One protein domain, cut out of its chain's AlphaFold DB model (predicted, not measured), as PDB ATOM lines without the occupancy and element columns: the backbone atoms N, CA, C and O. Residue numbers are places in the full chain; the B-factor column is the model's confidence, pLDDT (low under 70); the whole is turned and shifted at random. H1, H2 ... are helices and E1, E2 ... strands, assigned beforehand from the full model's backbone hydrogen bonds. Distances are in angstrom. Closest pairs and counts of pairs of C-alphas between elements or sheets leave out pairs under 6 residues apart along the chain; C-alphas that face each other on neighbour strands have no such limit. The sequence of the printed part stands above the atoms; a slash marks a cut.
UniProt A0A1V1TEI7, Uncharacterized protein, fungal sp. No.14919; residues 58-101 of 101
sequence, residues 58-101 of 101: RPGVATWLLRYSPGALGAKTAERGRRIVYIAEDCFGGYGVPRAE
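AT A GLANCE: This is residues 58 to 101 of the 101 residues of an uncharacterized protein of fungal sp. No.14919 (UniProt A0A1V1TEI7). This is a long, narrow loop of chain: two short helices, H1 and H2, follow each other in nearly the same direction, and then the chain turns round through residues 79 to 84 and folds back as the short strand E1. After E1, a tail with no named element, residues 89 to 101, curls back toward the first printed residues. The printed part has 44 residues with two named helices and one named strand, in the order H1, H2, E1; the class is mixed, helices and strands, with 19 residues, under half, in named elements. It is only just loose, close to compact, with a radius of gyration of the C-alphas of 11.4 A, and it is elongated, with spans of 33 by 17 by 15 A.

HOW THE PARTS SIT: Start at H1, residues 61 to 66, and go on to H2, residues 70 to 78. The two are close but not clearly touching; look at their closest C-alphas, those of Thr 63 and Pro 70, 7.7 A apart. They run the same way at a shallow tilt of 25 degrees. Next look at E1, residues 85 to 88: its closest approach to H2 is between the C-alphas of Pro 70 and Tyr 86, 6.9 A apart. H1 and E1 are apart, but only just, with their closest C-alphas 8.4 A from each other. E1 pairs with no named strand. Along the backbones of H1 and H2, each O i to N i+4 pair is within hydrogen-bond range.

IN THESE COORDINATES: Find C-alpha 61 at (2.322, 39.634, 9.568), where H1 begins; its six residues run from Val 61 to Leu 66, 8.4 A from first to last C-alpha. H2 begins at Pro 70, whose C-alpha is at (-7.486, 46.200, 13.243), and runs nine residues to Ala 78, 12.4 A from first to last C-alpha. E1 runs from Val 85 to Ala 88, 10.0 A, and ends at C-alpha 88 at (1.380, 50.010, 11.605).

THE WHOLE: The two C-alphas farthest apart are those of Gly 81 and Arg 99, 33.0 A, while the first and last printed C-alphas, Arg 58 and Glu 101, are 8.7 A apart. The printed part has no cut, and Glu 101 is the chain's last residue. The link from H1 to H2 is tight, with 3 residues, and the link from H2 to E1 is short, with 6. In the B-factor column the mean pLDDT of the printed part is 79.2, and residues 94 to 101 are under 70, where the model's confidence is low.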
ATOM      1  N   ARG A  58       6.063  43.549   8.229       85.44
ATOM      2  CA  ARG A  58       5.503  43.513   6.870       85.44
ATOM      3  C   ARG A  58       3.965  43.437   6.941       85.44
ATOM      4  O   ARG A  58       3.448  42.784   7.857       85.44
ATOM      5  N   PRO A  59       3.255  44.030   5.966       82.56
ATOM      6  CA  PRO A  59       1.841  43.762   5.711       82.56
ATOM      7  C   PRO A  59       1.408  42.317   5.988       82.56
ATOM      8  O   PRO A  59       2.138  41.379   5.662       82.56
ATOM      9  N   GLY A  60       0.261  42.136   6.642       82.19
ATOM     10  CA  GLY A  60      -0.307  40.830   6.997       82.19
ATOM     11  C   GLY A  60       0.324  40.124   8.200       82.19
ATOM     12  O   GLY A  60      -0.373  39.425   8.938       82.19
ATOM     13  N   VAL A  61       1.614  40.340   8.481       86.62
ATOM     14  CA  VAL A  61       2.322  39.634   9.568       86.62
ATOM     15  C   VAL A  61       1.756  40.003  10.934       86.62
ATOM     16  O   VAL A  61       1.563  39.126  11.770       86.62
ATOM     17  N   ALA A  62       1.451  41.281  11.171       85.69
ATOM     18  CA  ALA A  62       0.882  41.706  12.448       85.69
ATOM     19  C   ALA A  62      -0.501  41.078  12.695       85.69
ATOM     20  O   ALA A  62      -0.752  40.581  13.788       85.69
ATOM     21  N   THR A  63      -1.377  41.033  11.687       86.31
ATOM     22  CA  THR A  63      -2.690  40.379  11.798       86.31
ATOM     23  C   THR A  63      -2.559  38.875  12.005       86.31
ATOM     24  O   THR A  63      -3.247  38.322  12.863       86.31
ATOM     25  N   TRP A  64      -1.641  38.219  11.289       86.69
ATOM     26  CA  TRP A  64      -1.345  36.799  11.479       86.69
ATOM     27  C   TRP A  64      -0.840  36.505  12.900       86.69
ATOM     28  O   TRP A  64      -1.362  35.623  13.582       86.69
ATOM     29  N   LEU A  65       0.113  37.304  13.383       87.12
ATOM     30  CA  LEU A  65       0.740  37.135  14.690       87.12
ATOM     31  C   LEU A  65      -0.240  37.409  15.838       87.12
ATOM     32  O   LEU A  65      -0.312  36.634  16.797       87.12
ATOM     33  N   LEU A  66      -0.999  38.504  15.743       87.38
ATOM     34  CA  LEU A  66      -1.961  38.938  16.758       87.38
ATOM     35  C   LEU A  66      -3.265  38.142  16.714       87.38
ATOM     36  O   LEU A  66      -3.976  38.123  17.708       87.38
ATOM     37  N   ARG A  67      -3.576  37.484  15.590       89.12
ATOM     38  CA  ARG A  67      -4.867  36.823  15.322       89.12
ATOM     39  C   ARG A  67      -6.062  37.786  15.340       89.12
ATOM     40  O   ARG A  67      -7.205  37.353  15.469       89.12
ATOM     41  N   TYR A  68      -5.806  39.083  15.172       86.75
ATOM     42  CA  TYR A  68      -6.817  40.138  15.147       86.75
ATOM     43  C   TYR A  68      -6.653  41.014  13.908       86.75
ATOM     44  O   TYR A  68      -5.550  41.459  13.584       86.75
ATOM     45  N   SER A  69      -7.771  41.318  13.246       85.38
ATOM     46  CA  SER A  69      -7.826  42.458  12.333       85.38
ATOM     47  C   SER A  69      -7.837  43.766  13.140       85.38
ATOM     48  O   SER A  69      -8.272  43.764  14.299       85.38
ATOM     49  N   PRO A  70      -7.428  44.907  12.556       80.69
ATOM     50  CA  PRO A  70      -7.486  46.200  13.243       80.69
ATOM     51  C   PRO A  70      -8.885  46.528  13.794       80.69
ATOM     52  O   PRO A  70      -9.022  47.003  14.921       80.69
ATOM     53  N   GLY A  71      -9.939  46.197  13.038       83.38
ATOM     54  CA  GLY A  71     -11.327  46.365  13.476       83.38
ATOM     55  C   GLY A  71     -11.703  45.463  14.657       83.38
ATOM     56  O   GLY A  71     -12.308  45.936  15.619       83.38
ATOM     57  N   ALA A  72     -11.297  44.187  14.629       86.19
ATOM     58  CA  ALA A  72     -11.546  43.248  15.725       86.19
ATOM     59  C   ALA A  72     -10.828  43.671  17.015       86.19
ATOM     60  O   ALA A  72     -11.387  43.572  18.106       86.19
ATOM     61  N   LEU A  73      -9.614  44.206  16.886       86.12
ATOM     62  CA  LEU A  73      -8.841  44.729  18.004       86.12
ATOM     63  C   LEU A  73      -9.513  45.968  18.637       86.12
ATOM     64  O   LEU A  73      -9.608  46.086  19.864       86.12
ATOM     65  N   GLY A  74     -10.033  46.871  17.802       85.06
ATOM     66  CA  GLY A  74     -10.814  48.021  18.255       85.06
ATOM     67  C   GLY A  74     -12.112  47.620  18.963       85.06
ATOM     68  O   GLY A  74     -12.449  48.211  19.986       85.06
ATOM     69  N   ALA A  75     -12.814  46.600  18.458       85.56
ATOM     70  CA  ALA A  75     -14.033  46.076  19.076       85.56
ATOM     71  C   ALA A  75     -13.750  45.428  20.438       85.56
ATOM     72  O   ALA A  75     -14.361  45.812  21.430       85.56
ATOM     73  N   LYS A  76     -12.755  44.534  20.505       83.69
ATOM     74  CA  LYS A  76     -12.339  43.854  21.741       83.69
ATOM     75  C   LYS A  76     -11.988  44.838  22.853       83.69
ATOM     76  O   LYS A  76     -12.352  44.655  24.007       83.69
ATOM     77  N   THR A  77     -11.272  45.902  22.505       83.31
ATOM     78  CA  THR A  77     -10.855  46.900  23.494       83.31
ATOM     79  C   THR A  77     -11.949  47.918  23.799       83.31
ATOM     80  O   THR A  77     -11.856  48.596  24.811       83.31
ATOM     81  N   ALA A  78     -13.023  48.025  23.013       83.75
ATOM     82  CA  ALA A  78     -14.119  48.945  23.325       83.75
ATOM     83  C   ALA A  78     -14.864  48.571  24.622       83.75
ATOM     84  O   ALA A  78     -15.387  49.460  25.291       83.75
ATOM     85  N   GLU A  79     -14.861  47.292  25.007       80.62
ATOM     86  CA  GLU A  79     -15.547  46.768  26.200       80.62
ATOM     87  C   GLU A  79     -15.053  47.399  27.517       80.62
ATOM     88  O   GLU A  79     -15.825  47.546  28.460       80.62
ATOM     89  N   ARG A  80     -13.800  47.870  27.569       81.50
ATOM     90  CA  ARG A  80     -13.216  48.585  28.729       81.50
ATOM     91  C   ARG A  80     -13.510  50.094  28.751       81.50
ATOM     92  O   ARG A  80     -12.897  50.833  29.518       81.50
ATOM     93  N   GLY A  81     -14.380  50.591  27.868       80.62
ATOM     94  CA  GLY A  81     -14.730  52.014  27.766       80.62
ATOM     95  C   GLY A  81     -13.689  52.892  27.057       80.62
ATOM     96  O   GLY A  81     -13.877  54.105  26.963       80.62
ATOM     97  N   ARG A  82     -12.596  52.312  26.537       82.75
ATOM     98  CA  ARG A  82     -11.554  53.014  25.762       82.75
ATOM     99  C   ARG A  82     -11.011  52.109  24.661       82.75
ATOM    100  O   ARG A  82     -10.615  50.985  24.933       82.75
ATOM    101  N   ARG A  83     -10.944  52.595  23.422       86.00
ATOM    102  CA  ARG A  83     -10.379  51.828  22.298       86.00
ATOM    103  C   ARG A  83      -8.861  51.935  22.272       86.00
ATOM    104  O   ARG A  83      -8.306  52.956  22.667       86.00
ATOM    105  N   ILE A  84      -8.209  50.887  21.786       90.69
ATOM    106  CA  ILE A  84      -6.766  50.888  21.548       90.69
ATOM    107  C   ILE A  84      -6.423  51.603  20.240       90.69
ATOM    108  O   ILE A  84      -7.160  51.507  19.256       90.69
ATOM    109  N   VAL A  85      -5.294  52.305  20.226       90.94
ATOM    110  CA  VAL A  85      -4.713  52.862  19.003       90.94
ATOM    111  C   VAL A  85      -3.778  51.819  18.403       90.94
ATOM    112  O   VAL A  85      -2.837  51.377  19.058       90.94
ATOM    113  N   TYR A  86      -4.032  51.422  17.160       89.50
ATOM    114  CA  TYR A  86      -3.153  50.530  16.412       89.50
ATOM    115  C   TYR A  86      -2.341  51.335  15.397       89.50
ATOM    116  O   TYR A  86      -2.912  52.060  14.584       89.50
ATOM    117  N   ILE A  87      -1.019  51.202  15.459       90.06
ATOM    118  CA  ILE A  87      -0.068  51.871  14.574       90.06
ATOM    119  C   ILE A  87       0.709  50.792  13.824       90.06
ATOM    120  O   ILE A  87       1.483  50.042  14.423       90.06
ATOM    121  N   ALA A  88       0.506  50.733  12.513       87.19
ATOM    122  CA  ALA A  88       1.380  50.010  11.605       87.19
ATOM    123  C   ALA A  88       2.396  51.005  11.037       87.19
ATOM    124  O   ALA A  88       2.011  52.011  10.445       87.19
ATOM    125  N   GLU A  89       3.676  50.750  11.274       88.31
ATOM    126  CA  GLU A  89       4.761  51.461  10.605       88.31
ATOM    127  C   GLU A  89       5.219  50.612   9.421       88.31
ATOM    128  O   GLU A  89       5.435  49.408   9.550       88.31
ATOM    129  N   ASP A  90       5.307  51.228   8.250       84.38
ATOM    130  CA  ASP A  90       5.806  50.573   7.056       84.38
ATOM    131  C   ASP A  90       6.465  51.602   6.126       84.38
ATOM    132  O   ASP A  90       6.198  52.804   6.197       84.38
ATOM    133  N   CYS A  91       7.335  51.127   5.232       84.62
ATOM    134  CA  CYS A  91       8.147  52.000   4.383       84.62
ATOM    135  C   CYS A  91       7.369  52.701   3.253       84.62
ATOM    136  O   CYS A  91       7.937  53.560   2.581       84.62
ATOM    137  N   PHE A  92       6.122  52.305   2.987       83.06
ATOM    138  CA  PHE A  92       5.353  52.717   1.810       83.06
ATOM    139  C   PHE A  92       4.000  53.373   2.143       83.06
ATOM    140  O   PHE A  92       3.333  53.855   1.231       83.06
ATOM    141  N   GLY A  93       3.601  53.429   3.416       70.56
ATOM    142  CA  GLY A  93       2.318  53.963   3.873       70.56
ATOM    143  C   GLY A  93       1.121  53.104   3.455       70.56
ATOM    144  O   GLY A  93       0.127  53.637   2.969       70.56
ATOM    145  N   GLY A  94       1.217  51.782   3.607       64.94
ATOM    146  CA  GLY A  94       0.329  50.780   3.007       64.94
ATOM    147  C   GLY A  94      -1.091  50.652   3.571       64.94
ATOM    148  O   GLY A  94      -1.847  49.797   3.113       64.94
ATOM    149  N   TYR A  95      -1.504  51.469   4.541       59.38
ATOM    150  CA  TYR A  95      -2.851  51.349   5.101       59.38
ATOM    151  C   TYR A  95      -3.922  51.734   4.059       59.38
ATOM    152  O   TYR A  95      -4.022  52.897   3.666       59.38
ATOM    153  N   GLY A  96      -4.732  50.762   3.621       55.00
ATOM    154  CA  GLY A  96      -5.846  50.962   2.685       55.00
ATOM    155  C   GLY A  96      -5.547  50.677   1.207       55.00
ATOM    156  O   GLY A  96      -6.379  50.992   0.352       55.00
ATOM    157  N   VAL A  97      -4.391  50.088   0.874       59.84
ATOM    158  CA  VAL A  97      -4.109  49.563  -0.475       59.84
ATOM    159  C   VAL A  97      -4.166  48.025  -0.465       59.84
ATOM    160  O   VAL A  97      -3.378  47.414   0.251       59.84
ATOM    161  N   PRO A  98      -4.996  47.367  -1.310       53.28
ATOM    162  CA  PRO A  98      -5.289  45.918  -1.262       53.28
ATOM    163  C   PRO A  98      -4.113  44.929  -1.409       53.28
ATOM    164  O   PRO A  98      -4.332  43.724  -1.477       53.28
ATOM    165  N   ARG A  99      -2.871  45.410  -1.537       46.41
ATOM    166  CA  ARG A  99      -1.638  44.606  -1.601       46.41
ATOM    167  C   ARG A  99      -0.689  44.839  -0.417       46.41
ATOM    168  O   ARG A  99       0.392  44.258  -0.403       46.41
ATOM    169  N   ALA A 100      -1.070  45.692   0.529       45.47
ATOM    170  CA  ALA A 100      -0.282  46.052   1.702       45.47
ATOM    171  C   ALA A 100      -1.003  45.727   3.024       45.47
ATOM    172  O   ALA A 100      -0.608  46.224   4.078       45.47
ATOM    173  N   GLU A 101      -1.990  44.829   2.974       41.66
ATOM    174  CA  GLU A 101      -2.715  44.267   4.120       41.66
ATOM    175  C   GLU A 101      -2.535  42.752   4.186       41.66
ATOM    176  O   GLU A 101      -2.538  42.109   3.109       41.66
TER     177      GLU A 101